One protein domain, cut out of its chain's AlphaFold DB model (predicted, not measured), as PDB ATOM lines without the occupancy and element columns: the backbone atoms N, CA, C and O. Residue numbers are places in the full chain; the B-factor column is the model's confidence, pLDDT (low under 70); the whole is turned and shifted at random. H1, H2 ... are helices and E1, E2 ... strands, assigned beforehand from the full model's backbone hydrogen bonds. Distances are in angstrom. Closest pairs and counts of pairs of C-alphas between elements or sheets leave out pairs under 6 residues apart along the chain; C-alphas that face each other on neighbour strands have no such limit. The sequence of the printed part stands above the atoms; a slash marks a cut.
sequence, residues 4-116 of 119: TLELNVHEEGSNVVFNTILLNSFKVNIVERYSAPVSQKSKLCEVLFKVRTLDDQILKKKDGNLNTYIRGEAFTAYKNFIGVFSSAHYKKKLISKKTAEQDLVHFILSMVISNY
ATOM      1  N   THR A   4     279.940 310.928 231.564       94.12
ATOM      2  CA  THR A   4     280.258 311.785 232.707       94.12
ATOM      3  C   THR A   4     278.981 311.998 233.504       94.12
ATOM      4  O   THR A   4     277.926 312.267 232.931       94.12
ATOM      5  N   LEU A   5     279.068 311.827 234.821       93.62
ATOM      6  CA  LEU A   5     277.947 312.015 235.731       93.62
ATOM      7  C   LEU A   5     278.217 313.226 236.623       93.62
ATOM      8  O   LEU A   5     279.176 313.241 237.392       93.62
ATOM      9  N   GLU A   6     277.341 314.216 236.531       93.44
ATOM     10  CA  GLU A   6     277.337 315.403 237.378       93.44
ATOM     11  C   GLU A   6     276.146 315.297 238.328       93.44
ATOM     12  O   GLU A   6     275.001 315.210 237.884       93.44
ATOM     13  N   LEU A   7     276.410 315.260 239.636       91.94
ATOM     14  CA  LEU A   7     275.378 315.115 240.662       91.94
ATOM     15  C   LEU A   7     275.337 316.330 241.585       91.94
ATOM     16  O   LEU A   7     276.373 316.924 241.881       91.94
ATOM     17  N   ASN A   8     274.158 316.595 242.143       90.19
ATOM     18  CA  ASN A   8     273.918 317.578 243.196       90.19
ATOM     19  C   ASN A   8     274.233 319.031 242.800       90.19
ATOM     20  O   ASN A   8     274.628 319.825 243.655       90.19
ATOM     21  N   VAL A   9     274.039 319.409 241.535       92.06
ATOM     22  CA  VAL A   9     274.215 320.801 241.095       92.06
ATOM     23  C   VAL A   9     272.995 321.614 241.522       92.06
ATOM     24  O   VAL A   9     271.879 321.338 241.092       92.06
ATOM     25  N   HIS A  10     273.184 322.604 242.389       91.50
ATOM     26  CA  HIS A  10     272.114 323.480 242.862       91.50
ATOM     27  C   HIS A  10     272.677 324.816 243.349       91.50
ATOM     28  O   HIS A  10     273.836 324.902 243.751       91.50
ATOM     29  N   GLU A  11     271.840 325.849 243.321       90.19
ATOM     30  CA  GLU A  11     272.137 327.140 243.943       90.19
ATOM     31  C   GLU A  11     271.870 327.087 245.452       90.19
ATOM     32  O   GLU A  11     271.013 326.331 245.928       90.19
ATOM     33  N   GLU A  12     272.589 327.907 246.219       88.06
ATOM     34  CA  GLU A  12     272.398 327.991 247.664       88.06
ATOM     35  C   GLU A  12     270.965 328.437 248.003       88.06
ATOM     36  O   GLU A  12     270.418 329.363 247.410       88.06
ATOM     37  N   GLY A  13     270.326 327.740 248.945       88.31
ATOM     38  CA  GLY A  13     268.931 327.998 249.317       88.31
ATOM     39  C   GLY A  13     267.885 327.440 248.342       88.31
ATOM     40  O   GLY A  13     266.695 327.491 248.653       88.31
ATOM     41  N   SER A  14     268.290 326.847 247.214       91.75
ATOM     42  CA  SER A  14     267.365 326.210 246.272       91.75
ATOM     43  C   SER A  14     266.792 324.898 246.821       91.75
ATOM     44  O   SER A  14     267.467 324.130 247.516       91.75
ATOM     45  N   ASN A  15     265.537 324.610 246.474       94.12
ATOM     46  CA  ASN A  15     264.903 323.302 246.657       94.12
ATOM     47  C   ASN A  15     264.912 322.458 245.369       94.12
ATOM     48  O   ASN A  15     264.222 321.439 245.294       94.12
ATOM     49  N   VAL A  16     265.652 322.889 244.347       96.12
ATOM     50  CA  VAL A  16     265.792 322.201 243.061       96.12
ATOM     51  C   VAL A  16     267.238 321.765 242.874       96.12
ATOM     52  O   VAL A  16     268.147 322.587 242.973       96.12
ATOM     53  N   VAL A  17     267.426 320.484 242.570       96.00
ATOM     54  CA  VAL A  17     268.727 319.889 242.255       96.00
ATOM     55  C   VAL A  17     268.740 319.426 240.807       96.00
ATOM     56  O   VAL A  17     267.780 318.832 240.311       96.00
ATOM     57  N   PHE A  18     269.850 319.695 240.133       96.50
ATOM     58  CA  PHE A  18     270.135 319.248 238.784       96.50
ATOM     59  C   PHE A  18     271.193 318.148 238.821       96.50
ATOM     60  O   PHE A  18     272.259 318.297 239.422       96.50
ATOM     61  N   ASN A  19     270.893 317.051 238.137       96.56
ATOM     62  CA  ASN A  19     271.846 315.991 237.845       96.56
ATOM     63  C   ASN A  19     271.940 315.833 236.325       96.56
ATOM     64  O   ASN A  19     270.927 315.917 235.626       96.56
ATOM     65  N   THR A  20     273.135 315.585 235.801       96.94
ATOM     66  CA  THR A  20     273.360 315.436 234.360       96.94
ATOM     67  C   THR A  20     274.136 314.163 234.070       96.94
ATOM     68  O   THR A  20     275.196 313.920 234.640       96.94
ATOM     69  N   ILE A  21     273.614 313.362 233.141       96.62
ATOM     70  CA  ILE A  21     274.356 312.274 232.501       96.62
ATOM     71  C   ILE A  21     274.768 312.776 231.121       96.62
ATOM     72  O   ILE A  21     273.912 312.966 230.256       96.62
ATOM     73  N   LEU A  22     276.059 312.993 230.909       96.06
ATOM     74  CA  LEU A  22     276.620 313.355 229.613       96.06
ATOM     75  C   LEU A  22     277.138 312.095 228.918       96.06
ATOM     76  O   LEU A  22     278.023 311.417 229.443       96.06
ATOM     77  N   LEU A  23     276.587 311.782 227.747       93.50
ATOM     78  CA  LEU A  23     277.072 310.727 226.860       93.50
ATOM     79  C   LEU A  23     277.695 311.342 225.604       93.50
ATOM     80  O   LEU A  23     277.578 312.536 225.346       93.50
ATOM     81  N   ASN A  24     278.320 310.498 224.785       91.06
ATOM     82  CA  ASN A  24     278.974 310.929 223.548       91.06
ATOM     83  C   ASN A  24     278.013 311.477 222.479       91.06
ATOM     84  O   ASN A  24     278.482 312.113 221.544       91.06
ATOM     85  N   SER A  25     276.712 311.187 222.559       89.25
ATOM     86  CA  SER A  25     275.725 311.557 221.530       89.25
ATOM     87  C   SER A  25     274.604 312.460 222.041       89.25
ATOM     88  O   SER A  25     273.991 313.185 221.263       89.25
ATOM     89  N   PHE A  26     274.324 312.435 223.341       93.31
ATOM     90  CA  PHE A  26     273.272 313.229 223.965       93.31
ATOM     91  C   PHE A  26     273.556 313.394 225.457       93.31
ATOM     92  O   PHE A  26     274.422 312.728 226.027       93.31
ATOM     93  N   LYS A  27     272.781 314.254 226.111       95.56
ATOM     94  CA  LYS A  27     272.779 314.395 227.564       95.56
ATOM     95  C   LYS A  27     271.385 314.216 228.140       95.56
ATOM     96  O   LYS A  27     270.381 314.551 227.513       95.56
ATOM     97  N   VAL A  28     271.328 313.693 229.357       96.94
ATOM     98  CA  VAL A  28     270.095 313.554 230.132       96.94
ATOM     99  C   VAL A  28     270.176 314.506 231.310       96.94
ATOM    100  O   VAL A  28     271.009 314.323 232.195       96.94
ATOM    101  N   ASN A  29     269.315 315.520 231.322       97.19
ATOM    102  CA  ASN A  29     269.184 316.433 232.449       97.19
ATOM    103  C   ASN A  29     268.043 315.959 233.337       97.19
ATOM    104  O   ASN A  29     266.891 315.906 232.903       97.19
ATOM    105  N   ILE A  30     268.369 315.635 234.576       97.88
ATOM    106  CA  ILE A  30     267.445 315.187 235.606       97.88
ATOM    107  C   ILE A  30     267.247 316.351 236.573       97.88
ATOM    108  O   ILE A  30     268.205 316.995 236.997       97.88
ATOM    109  N   VAL A  31     265.992 316.629 236.894       97.62
ATOM    110  CA  VAL A  31     265.581 317.682 237.813       97.62
ATOM    111  C   VAL A  31     264.871 317.029 238.982       97.62
ATOM    112  O   VAL A  31     263.861 316.346 238.809       97.62
ATOM    113  N   GLU A  32     265.395 317.274 240.168       97.06
ATOM    114  CA  GLU A  32     264.834 316.859 241.440       97.06
ATOM    115  C   GLU A  32     264.242 318.078 242.145       97.06
ATOM    116  O   GLU A  32     264.875 319.131 242.211       97.06
ATOM    117  N   ARG A  33     263.032 317.951 242.694       96.56
ATOM    118  CA  ARG A  33     262.424 318.983 243.541       96.56
ATOM    119  C   ARG A  33     262.194 318.454 244.940       96.56
ATOM    120  O   ARG A  33     261.600 317.389 245.123       96.56
ATOM    121  N   TYR A  34     262.593 319.247 245.918       95.62
ATOM    122  CA  TYR A  34     262.512 318.942 247.334       95.62
ATOM    123  C   TYR A  34     261.463 319.814 248.036       95.62
ATOM    124  O   TYR A  34     261.137 320.919 247.595       95.62
ATOM    125  N   SER A  35     260.936 319.319 249.156       94.50
ATOM    126  CA  SER A  35     259.913 320.004 249.962       94.50
ATOM    127  C   SER A  35     260.392 321.300 250.626       94.50
ATOM    128  O   SER A  35     259.581 322.093 251.086       94.50
ATOM    129  N   ALA A  36     261.704 321.474 250.740       92.12
ATOM    130  CA  ALA A  36     262.384 322.603 251.361       92.12
ATOM    131  C   ALA A  36     263.780 322.723 250.719       92.12
ATOM    132  O   ALA A  36     264.173 321.803 249.990       92.12
ATOM    133  N   PRO A  37     264.534 323.806 250.973       89.62
ATOM    134  CA  PRO A  37     265.913 323.913 250.516       89.62
ATOM    135  C   PRO A  37     266.735 322.666 250.853       89.62
ATOM    136  O   PRO A  37     266.567 322.062 251.918       89.62
ATOM    137  N   VAL A  38     267.634 322.278 249.949       82.44
ATOM    138  CA  VAL A  38     268.422 321.034 250.058       82.44
ATOM    139  C   VAL A  38     269.300 321.016 251.314       82.44
ATOM    140  O   VAL A  38     269.537 319.957 251.888       82.44
ATOM    141  N   SER A  39     269.722 322.189 251.794       79.50
ATOM    142  CA  SER A  39     270.491 322.363 253.034       79.50
ATOM    143  C   SER A  39     269.719 322.014 254.315       79.50
ATOM    144  O   SER A  39     270.322 321.870 255.377       79.50
ATOM    145  N   GLN A  40     268.396 321.862 254.241       82.06
ATOM    146  CA  GLN A  40     267.542 321.461 255.360       82.06
ATOM    147  C   GLN A  40     267.188 319.968 255.268       82.06
ATOM    148  O   GLN A  40     267.500 319.296 254.288       82.06
ATOM    149  N   LYS A  41     266.499 319.416 256.280       78.19
ATOM    150  CA  LYS A  41     265.956 318.040 256.250       78.19
ATOM    151  C   LYS A  41     264.778 317.927 255.264       78.19
ATOM    152  O   LYS A  41     263.640 317.692 255.665       78.19
ATOM    153  N   SER A  42     265.047 318.153 253.983       86.19
ATOM    154  CA  SER A  42     264.067 318.194 252.907       86.19
ATOM    155  C   SER A  42     263.795 316.797 252.340       86.19
ATOM    156  O   SER A  42     264.643 315.904 252.359       86.19
ATOM    157  N   LYS A  43     262.570 316.582 251.854       90.94
ATOM    158  CA  LYS A  43     262.144 315.324 251.236       90.94
ATOM    159  C   LYS A  43     262.077 315.506 249.726       90.94
ATOM    160  O   LYS A  43     261.483 316.476 249.267       90.94
ATOM    161  N   LEU A  44     262.625 314.557 248.968       94.25
ATOM    162  CA  LEU A  44     262.456 314.519 247.515       94.25
ATOM    163  C   LEU A  44     260.974 314.298 247.175       94.25
ATOM    164  O   LEU A  44     260.384 313.290 247.578       94.25
ATOM    165  N   CYS A  45     260.379 315.249 246.461       94.69
ATOM    166  CA  CYS A  45     258.956 315.292 246.126       94.69
ATOM    167  C   CYS A  45     258.690 314.899 244.675       94.69
ATOM    168  O   CYS A  45     257.733 314.181 244.400       94.69
ATOM    169  N   GLU A  46     259.528 315.364 243.753       96.75
ATOM    170  CA  GLU A  46     259.341 315.158 242.323       96.75
ATOM    171  C   GLU A  46     260.686 314.921 241.648       96.75
ATOM    172  O   GLU A  46     261.689 315.534 242.009       96.75
ATOM    173  N   VAL A  47     260.683 314.038 240.651       97.75
ATOM    174  CA  VAL A  47     261.809 313.852 239.743       97.75
ATOM    175  C   VAL A  47     261.274 313.822 238.324       97.75
ATOM    176  O   VAL A  47     260.315 313.107 238.017       97.75
ATOM    177  N   LEU A  48     261.908 314.585 237.446       97.00
ATOM    178  CA  LEU A  48     261.689 314.511 236.011       97.00
ATOM    179  C   LEU A  48     263.020 314.532 235.281       97.00
ATOM    180  O   LEU A  48     264.022 314.987 235.823       97.00
ATOM    181  N   PHE A  49     263.032 314.091 234.033       97.25
ATOM    182  CA  PHE A  49     264.187 314.269 233.171       97.25
ATOM    183  C   PHE A  49     263.796 314.718 231.767       97.25
ATOM    184  O   PHE A  49     262.651 314.563 231.326       97.25
ATOM    185  N   LYS A  50     264.788 315.285 231.084       95.94
ATOM    186  CA  LYS A  50     264.755 315.693 229.682       95.94
ATOM    187  C   LYS A  50     265.991 315.161 228.983       95.94
ATOM    188  O   LYS A  50     267.080 315.182 229.556       95.94
ATOM    189  N   VAL A  51     265.825 314.745 227.737       95.38
ATOM    190  CA  VAL A  51     266.947 314.396 226.866       95.38
ATOM    191  C   VAL A  51     267.249 315.590 225.975       95.38
ATOM    192  O   VAL A  51     266.333 316.227 225.450       95.38
ATOM    193  N   ARG A  52     268.532 315.912 225.833       94.81
ATOM    194  CA  ARG A  52     269.009 316.959 224.937       94.81
ATOM    195  C   ARG A  52     270.120 316.445 224.046       94.81
ATOM    196  O   ARG A  52     270.897 315.586 224.459       94.81
ATOM    197  N   THR A  53     270.222 317.011 222.860       93.19
ATOM    198  CA  THR A  53     271.416 316.895 222.024       93.19
ATOM    199  C   THR A  53     272.627 317.556 222.703       93.19
ATOM    200  O   THR A  53     272.503 318.214 223.745       93.19
ATOM    201  N   LEU A  54     273.819 317.375 222.127       90.62
ATOM    202  CA  LEU A  54     275.043 318.013 222.628       90.62
ATOM    203  C   LEU A  54     275.044 319.540 222.452       90.62
ATOM    204  O   LEU A  54     275.722 320.227 223.208       90.62
ATOM    205  N   ASP A  55     274.273 320.061 221.495       92.50
ATOM    206  CA  ASP A  55     274.028 321.491 221.258       92.50
ATOM    207  C   ASP A  55     272.787 322.019 222.006       92.50
ATOM    208  O   ASP A  55     272.202 323.035 221.642       92.50
ATOM    209  N   ASP A  56     272.387 321.333 223.079       91.06
ATOM    210  CA  ASP A  56     271.365 321.766 224.041       91.06
ATOM    211  C   ASP A  56     269.920 321.825 223.531       91.06
ATOM    212  O   ASP A  56     269.031 322.295 224.253       91.06
ATOM    213  N   GLN A  57     269.630 321.253 222.363       92.81
ATOM    214  CA  GLN A  57     268.261 321.140 221.866       92.81
ATOM    215  C   GLN A  57     267.499 320.052 222.626       92.81
ATOM    216  O   GLN A  57     267.957 318.917 222.748       92.81
ATOM    217  N   ILE A  58     266.312 320.387 223.142       92.50
ATOM    218  CA  ILE A  58     265.457 319.430 223.856       92.50
ATOM    219  C   ILE A  58     264.791 318.497 222.847       92.50
ATOM    220  O   ILE A  58     264.039 318.943 221.980       92.50
ATOM    221  N   LEU A  59     265.013 317.194 223.015       91.56
ATOM    222  CA  LEU A  59     264.340 316.172 222.228       91.56
ATOM    223  C   LEU A  59     262.905 315.985 222.729       91.56
ATOM    224  O   LEU A  59     262.642 315.967 223.934       91.56
ATOM    225  N   LYS A  60     261.961 315.841 221.798       89.31
ATOM    226  CA  LYS A  60     260.579 315.477 222.126       89.31
ATOM    227  C   LYS A  60     260.499 313.976 222.380       89.31
ATOM    228  O   LYS A  60     261.180 313.191 221.724       89.31
ATOM    229  N   LYS A  61     259.652 313.576 223.324       91.44
ATOM    230  CA  LYS A  61     259.303 312.167 223.517       91.44
ATOM    231  C   LYS A  61     258.398 311.665 222.388       91.44
ATOM    232  O   LYS A  61     257.785 312.458 221.674       91.44
ATOM    233  N   LYS A  62     258.216 310.341 222.337       88.62
ATOM    234  CA  LYS A  62     257.263 309.645 221.448       88.62
ATOM    235  C   LYS A  62     255.825 310.169 221.548       88.62
ATOM    236  O   LYS A  62     255.103 310.181 220.562       88.62
ATOM    237  N   ASP A  63     255.409 310.618 222.732       87.56
ATOM    238  CA  ASP A  63     254.066 311.163 222.989       87.56
ATOM    239  C   ASP A  63     253.947 312.678 222.702       87.56
ATOM    240  O   ASP A  63     252.915 313.281 222.989       87.56
ATOM    241  N   GLY A  64     255.007 313.318 222.193       85.19
ATOM    242  CA  GLY A  64     255.068 314.758 221.931       85.19
ATOM    243  C   GLY A  64     255.354 315.641 223.155       85.19
ATOM    244  O   GLY A  64     255.610 316.835 222.984       85.19
ATOM    245  N   ASN A  65     255.375 315.091 224.375       87.62
ATOM    246  CA  ASN A  65     255.697 315.837 225.591       87.62
ATOM    247  C   ASN A  65     257.214 316.018 225.766       87.62
ATOM    248  O   ASN A  65     258.020 315.207 225.315       87.62
ATOM    249  N   LEU A  66     257.610 317.074 226.481       86.19
ATOM    250  CA  LEU A  66     259.023 317.377 226.764       86.19
ATOM    251  C   LEU A  66     259.517 316.803 228.097       86.19
ATOM    252  O   LEU A  66     260.709 316.569 228.262       86.19
ATOM    253  N   ASN A  67     258.622 316.630 229.074       91.62
ATOM    254  CA  ASN A  67     258.985 316.164 230.411       91.62
ATOM    255  C   ASN A  67     258.705 314.664 230.545       91.62
ATOM    256  O   ASN A  67     257.591 314.202 230.272       91.62
ATOM    257  N   THR A  68     259.680 313.922 231.067       94.94
ATOM    258  CA  THR A  68     259.461 312.560 231.563       94.94
ATOM    259  C   THR A  68     259.488 312.571 233.082       94.94
ATOM    260  O   THR A  68     260.550 312.716 233.676       94.94
ATOM    261  N   TYR A  69     258.329 312.421 233.723       95.94
ATOM    262  CA  TYR A  69     258.257 312.305 235.181       95.94
ATOM    263  C   TYR A  69     258.584 310.878 235.627       95.94
ATOM    264  O   TYR A  69     258.039 309.919 235.081       95.94
ATOM    265  N   ILE A  70     259.413 310.741 236.660       96.50
ATOM    266  CA  ILE A  70     259.678 309.463 237.324       96.50
ATOM    267  C   ILE A  70     258.666 309.318 238.466       96.50
ATOM    268  O   ILE A  70     258.657 310.118 239.400       96.50
ATOM    269  N   ARG A  71     257.772 308.328 238.376       95.50
ATOM    270  CA  ARG A  71     256.646 308.133 239.312       95.50
ATOM    271  C   ARG A  71     256.541 306.677 239.772       95.50
ATOM    272  O   ARG A  71     257.155 305.793 239.182       95.50
ATOM    273  N   GLY A  72     255.757 306.433 240.824       96.12
ATOM    274  CA  GLY A  72     255.460 305.084 241.321       96.12
ATOM    275  C   GLY A  72     256.713 304.314 241.749       96.12
ATOM    276  O   GLY A  72     257.574 304.850 242.447       96.12
ATOM    277  N   GLU A  73     256.828 303.061 241.314       96.31
ATOM    278  CA  GLU A  73     257.977 302.201 241.626       96.31
ATOM    279  C   GLU A  73     259.297 302.764 241.095       96.31
ATOM    280  O   GLU A  73     260.300 302.733 241.806       96.31
ATOM    281  N   ALA A  74     259.289 303.372 239.904       96.50
ATOM    282  CA  ALA A  74     260.473 304.006 239.328       96.50
ATOM    283  C   ALA A  74     260.981 305.161 240.209       96.50
ATOM    284  O   ALA A  74     262.185 305.347 240.360       96.50
ATOM    285  N   PHE A  75     260.077 305.910 240.848       97.25
ATOM    286  CA  PHE A  75     260.460 306.970 241.786       97.25
ATOM    287  C   PHE A  75     261.094 306.398 243.058       97.25
ATOM    288  O   PHE A  75     262.061 306.945 243.587       97.25
ATOM    289  N   THR A  76     260.576 305.271 243.550       96.44
ATOM    290  CA  THR A  76     261.175 304.555 244.684       96.44
ATOM    291  C   THR A  76     262.553 303.996 244.330       96.44
ATOM    292  O   THR A  76     263.489 304.191 245.102       96.44
ATOM    293  N   ALA A  77     262.707 303.390 243.151       96.81
ATOM    294  CA  ALA A  77     263.993 302.910 242.653       96.81
ATOM    295  C   ALA A  77     265.009 304.054 242.524       96.81
ATOM    296  O   ALA A  77     266.115 303.959 243.051       96.81
ATOM    297  N   TYR A  78     264.605 305.178 241.924       96.44
ATOM    298  CA  TYR A  78     265.444 306.367 241.801       96.44
ATOM    299  C   TYR A  78     265.958 306.869 243.158       96.44
ATOM    300  O   TYR A  78     267.160 307.070 243.330       96.44
ATOM    301  N   LYS A  79     265.074 307.000 244.158       94.38
ATOM    302  CA  LYS A  79     265.471 307.376 245.527       94.38
ATOM    303  C   LYS A  79     266.498 306.419 246.122       94.38
ATOM    304  O   LYS A  79     267.398 306.875 246.820       94.38
ATOM    305  N   ASN A  80     266.369 305.117 245.864       94.00
ATOM    306  CA  ASN A  80     267.321 304.131 246.364       94.00
ATOM    307  C   ASN A  80     268.701 304.340 245.728       94.00
ATOM    308  O   ASN A  80     269.685 304.398 246.461       94.00
ATOM    309  N   PHE A  81     268.772 304.547 244.407       93.69
ATOM    310  CA  PHE A  81     270.033 304.852 243.722       93.69
ATOM    311  C   PHE A  81     270.678 306.137 244.251       93.69
ATOM    312  O   PHE A  81     271.853 306.124 244.611       93.69
ATOM    313  N   ILE A  82     269.912 307.227 244.389       90.94
ATOM    314  CA  ILE A  82     270.438 308.490 244.930       90.94
ATOM    315  C   ILE A  82     270.874 308.346 246.397       90.94
ATOM    316  O   ILE A  82     271.923 308.852 246.807       90.94
ATOM    317  N   GLY A  83     270.112 307.586 247.186       88.38
ATOM    318  CA  GLY A  83     270.419 307.288 248.580       88.38
ATOM    319  C   GLY A  83     271.782 306.620 248.767       88.38
ATOM    320  O   GLY A  83     272.478 306.938 249.736       88.38
ATOM    321  N   VAL A  84     272.220 305.776 247.821       88.75
ATOM    322  CA  VAL A  84     273.545 305.134 247.863       88.75
ATOM    323  C   VAL A  84     274.663 306.174 247.944       88.75
ATOM    324  O   VAL A  84     275.528 306.033 248.810       88.75
ATOM    325  N   PHE A  85     274.626 307.248 247.147       84.38
ATOM    326  CA  PHE A  85     275.677 308.282 247.146       84.38
ATOM    327  C   PHE A  85     275.765 309.046 248.473       84.38
ATOM    328  O   PHE A  85     276.840 309.483 248.884       84.38
ATOM    329  N   SER A  86     274.641 309.177 249.182       77.81
ATOM    330  CA  SER A  86     274.592 309.814 250.503       77.81
ATOM    331  C   SER A  86     275.010 308.887 251.656       77.81
ATOM    332  O   SER A  86     275.311 309.364 252.757       77.81
ATOM    333  N   SER A  87     275.060 307.571 251.413       79.88
ATOM    334  CA  SER A  87     275.269 306.554 252.443       79.88
ATOM    335  C   SER A  87     276.671 306.599 253.056       79.88
ATOM    336  O   SER A  87     277.675 306.888 252.398       79.88
ATOM    337  N   ALA A  88     276.762 306.238 254.338       69.44
ATOM    338  CA  ALA A  88     278.044 306.134 255.029       69.44
ATOM    339  C   ALA A  88     278.980 305.107 254.366       69.44
ATOM    340  O   ALA A  88     280.190 305.313 254.345       69.44
ATOM    341  N   HIS A  89     278.433 304.030 253.794       68.69
ATOM    342  CA  HIS A  89     279.210 303.002 253.099       68.69
ATOM    343  C   HIS A  89     279.854 303.534 251.819       68.69
ATOM    344  O   HIS A  89     281.039 303.293 251.592       68.69
ATOM    345  N   TYR A  90     279.121 304.321 251.030       72.56
ATOM    346  CA  TYR A  90     279.682 304.998 249.866       72.56
ATOM    347  C   TYR A  90     280.744 306.031 250.272       72.56
ATOM    348  O   TYR A  90     281.847 306.026 249.728       72.56
ATOM    349  N   LYS A  91     280.479 306.846 251.306       72.44
ATOM    350  CA  LYS A  91     281.455 307.822 251.839       72.44
ATOM    351  C   LYS A  91     282.743 307.163 252.345       72.44
ATOM    352  O   LYS A  91     283.827 307.707 252.163       72.44
ATOM    353  N   LYS A  92     282.632 305.969 252.933       79.06
ATOM    354  CA  LYS A  92     283.765 305.139 253.373       79.06
ATOM    355  C   LYS A  92     284.387 304.302 252.245       79.06
ATOM    356  O   LYS A  92     285.259 303.489 252.527       79.06
ATOM    357  N   LYS A  93     283.953 304.483 250.988       78.62
ATOM    358  CA  LYS A  93     284.404 303.736 249.797       78.62
ATOM    359  C   LYS A  93     284.226 302.212 249.902       78.62
ATOM    360  O   LYS A  93     284.915 301.464 249.220       78.62
ATOM    361  N   LEU A  94     283.292 301.753 250.738       70.69
ATOM    362  CA  LEU A  94     282.932 300.333 250.878       70.69
ATOM    363  C   LEU A  94     282.061 299.848 249.712       70.69
ATOM    364  O   LEU A  94     281.974 298.653 249.457       70.69
ATOM    365  N   ILE A  95     281.420 300.782 249.007       77.06
ATOM    366  CA  ILE A  95     280.716 300.538 247.749       77.06
ATOM    367  C   ILE A  95     281.580 301.109 246.625       77.06
ATOM    368  O   ILE A  95     282.062 302.240 246.715       77.06
ATOM    369  N   SER A  96     281.758 300.332 245.556       83.50
ATOM    370  CA  SER A  96     282.426 300.798 244.342       83.50
ATOM    371  C   SER A  96     281.671 301.994 243.764       83.50
ATOM    372  O   SER A  96     280.534 301.859 243.305       83.50
ATOM    373  N   LYS A  97     282.322 303.166 243.757       82.75
ATOM    374  CA  LYS A  97     281.773 304.399 243.174       82.75
ATOM    375  C   LYS A  97     281.276 304.169 241.748       82.75
ATOM    376  O   LYS A  97     280.139 304.501 241.436       82.75
ATOM    377  N   LYS A  98     282.108 303.518 240.934       86.31
ATOM    378  CA  LYS A  98     281.815 303.209 239.534       86.31
ATOM    379  C   LYS A  98     280.561 302.346 239.376       86.31
ATOM    380  O   LYS A  98     279.790 302.571 238.454       86.31
ATOM    381  N   THR A  99     280.359 301.375 240.266       88.81
ATOM    382  CA  THR A  99     279.193 300.482 240.215       88.81
ATOM    383  C   THR A  99     277.913 301.244 240.545       88.81
ATOM    384  O   THR A  99     276.971 301.199 239.766       88.81
ATOM    385  N   ALA A 100     277.912 302.028 241.628       89.75
ATOM    386  CA  ALA A 100     276.745 302.823 242.018       89.75
ATOM    387  C   ALA A 100     276.348 303.860 240.948       89.75
ATOM    388  O   ALA A 100     275.166 304.037 240.657       89.75
ATOM    389  N   GLU A 101     277.333 304.528 240.338       91.38
ATOM    390  CA  GLU A 101     277.096 305.455 239.223       91.38
ATOM    391  C   GLU A 101     276.526 304.728 238.001       91.38
ATOM    392  O   GLU A 101     275.559 305.192 237.400       91.38
ATOM    393  N   GLN A 102     277.079 303.561 237.663       93.50
ATOM    394  CA  GLN A 102     276.628 302.774 236.522       93.50
ATOM    395  C   GLN A 102     275.189 302.276 236.690       93.50
ATOM    396  O   GLN A 102     274.427 302.336 235.727       93.50
ATOM    397  N   ASP A 103     274.798 301.850 237.891       94.19
ATOM    398  CA  ASP A 103     273.436 301.389 238.174       94.19
ATOM    399  C   ASP A 103     272.405 302.513 237.991       94.19
ATOM    400  O   ASP A 103     271.388 302.319 237.318       94.19
ATOM    401  N   LEU A 104     272.699 303.719 238.502       95.00
ATOM    402  CA  LEU A 104     271.855 304.898 238.276       95.00
ATOM    403  C   LEU A 104     271.750 305.225 236.781       95.00
ATOM    404  O   LEU A 104     270.653 305.450 236.266       95.00
ATOM    405  N   VAL A 105     272.884 305.254 236.077       95.69
ATOM    406  CA  VAL A 105     272.923 305.589 234.649       95.69
ATOM    407  C   VAL A 105     272.134 304.571 233.829       95.69
ATOM    408  O   VAL A 105     271.326 304.966 232.991       95.69
ATOM    409  N   HIS A 106     272.304 303.273 234.083       96.19
ATOM    410  CA  HIS A 106     271.537 302.224 233.412       96.19
ATOM    411  C   HIS A 106     270.033 302.360 233.666       96.19
ATOM    412  O   HIS A 106     269.244 302.257 232.725       96.19
ATOM    413  N   PHE A 107     269.634 302.637 234.910       97.06
ATOM    414  CA  PHE A 107     268.236 302.873 235.249       97.06
ATOM    415  C   PHE A 107     267.651 304.036 234.435       97.06
ATOM    416  O   PHE A 107     266.637 303.863 233.756       97.06
ATOM    417  N   ILE A 108     268.317 305.194 234.414       97.00
ATOM    418  CA  ILE A 108     267.841 306.361 233.660       97.00
ATOM    419  C   ILE A 108     267.818 306.091 232.153       97.00
ATOM    420  O   ILE A 108     266.843 306.434 231.485       97.00
ATOM    421  N   LEU A 109     268.843 305.438 231.603       95.25
ATOM    422  CA  LEU A 109     268.884 305.111 230.177       95.25
ATOM    423  C   LEU A 109     267.782 304.138 229.764       95.25
ATOM    424  O   LEU A 109     267.223 304.298 228.681       95.25
ATOM    425  N   SER A 110     267.414 303.181 230.622       95.56
ATOM    426  CA  SER A 110     266.268 302.308 230.343       95.56
ATOM    427  C   SER A 110     264.984 303.127 230.172       95.56
ATOM    428  O   SER A 110     264.256 302.940 229.198       95.56
ATOM    429  N   MET A 111     264.770 304.133 231.031       95.25
ATOM    430  CA  MET A 111     263.647 305.056 230.896       95.25
ATOM    431  C   MET A 111     263.744 305.922 229.637       95.25
ATOM    432  O   MET A 111     262.720 306.192 229.008       95.25
ATOM    433  N   VAL A 112     264.944 306.368 229.252       94.44
ATOM    434  CA  VAL A 112     265.155 307.127 228.010       94.44
ATOM    435  C   VAL A 112     264.736 306.293 226.799       94.44
ATOM    436  O   VAL A 112     263.905 306.750 226.019       94.44
ATOM    437  N   ILE A 113     265.231 305.060 226.675       93.06
ATOM    438  CA  ILE A 113     264.937 304.163 225.543       93.06
ATOM    439  C   ILE A 113     263.430 303.873 225.441       93.06
ATOM    440  O   ILE A 113     262.862 303.826 224.346       93.06
ATOM    441  N   SER A 114     262.741 303.737 226.578       92.19
ATOM    442  CA  SER A 114     261.287 303.548 226.580       92.19
ATOM    443  C   SER A 114     260.517 304.781 226.084       92.19
ATOM    444  O   SER A 114     259.497 304.625 225.416       92.19
ATOM    445  N   ASN A 115     260.997 305.999 226.365       91.44
ATOM    446  CA  ASN A 115     260.242 307.244 226.152       91.44
ATOM    447  C   ASN A 115     260.636 308.043 224.895       91.44
ATOM    448  O   ASN A 115     259.840 308.862 224.433       91.44
ATOM    449  N   TYR A 116     261.833 307.830 224.346       90.62
ATOM    450  CA  TYR A 116     262.394 308.614 223.240       90.62
ATOM    451  C   TYR A 116     262.709 307.728 222.034       90.62
ATOM    452  O   TYR A 116     263.004 306.541 222.178       90.62
TER     453      TYR A 116
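What this domain is: This is residues 4 to 116 of the 119 residues of the protein "Prevent-host-death protein" of Epilithonimonas lactis (UniProt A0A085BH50). A twisted sheet of five strands has two helices, H1 and H3, over one face; they run opposite ways across the strands, and no named helix covers the other face. The short H2 sits at the turn between H1 and H3, away from the sheet. The printed part has 113 residues, with five named strands and then three named helices along the chain; the sheet's order is E1, E2, E3, E4, E5, all antiparallel, and the class is mixed, helices and strands. The whole is compact, with a radius of gyration of the C-alphas of 14.3 A and spans of 40 by 30 by 28 A.

How they stand to each other: E1, residues 4 to 9, and E2, residues 16 to 23, form a hairpin, with N 6 and O 20 within hydrogen-bond range at 2.9 A. E2 and E3, residues 26 to 34, form the next, with N 19 and O 30 at 2.9 A. E3 and E4, residues 44 to 53, form a third, with N 31 and O 48 at 2.8 A. E4 and E5, residues 68 to 70, form a fourth, with N 49 and O 68 at 2.9 A. The five strands make a meander, each the antiparallel neighbour of the one before, with E1 and E5 as edge strands. H1, residues 72 to 86, is on the sheet at a height over the sheet of 9.3 A, across the strands at 90 degrees to E4 on the local plane; its closest C-alphas to E4 are those of Phe 75 and Val 47, 7.3 A. H2, residues 88 to 91, is not on the sheet. H3, residues 97 to 115, is on the same face as H1, at a height of 9.2 A, across the strands at 84 degrees to E1 on the local plane; its closest C-alphas to E2 are those of Val 105 and Ile 21, 7.2 A. This makes two layers, helices on one face of a sheet. H3 touches H1 with residues 100 to 107 alone, at a shallow tilt of 23 degrees, opposite ways; the closest C-alphas, of Phe 81 and Leu 104, are 5.7 A apart. Every O i to N i+4 pair is within hydrogen-bond range in H3, 9 of 11 in H1, and H2 is too short for one.

Where its parts are: E1 begins at C-alpha 4, (280.258, 311.785, 232.707). E2 is 22.8 A long from first to last C-alpha, E3 26.4 A and E4 27.1 A. H1 is 21.7 A long and H3 27.6 A, ending at C-alpha 115, (260.242, 307.244, 226.152).

The domain as a whole: The two C-alphas farthest apart, of Gly 64 and Lys 92, are 43.6 A apart. The printed part has no cut. The link from E4 to E5, residues 54 to 67, is long. The mean pLDDT of the printed part is 91.0; residues 88 to 89 are under 70.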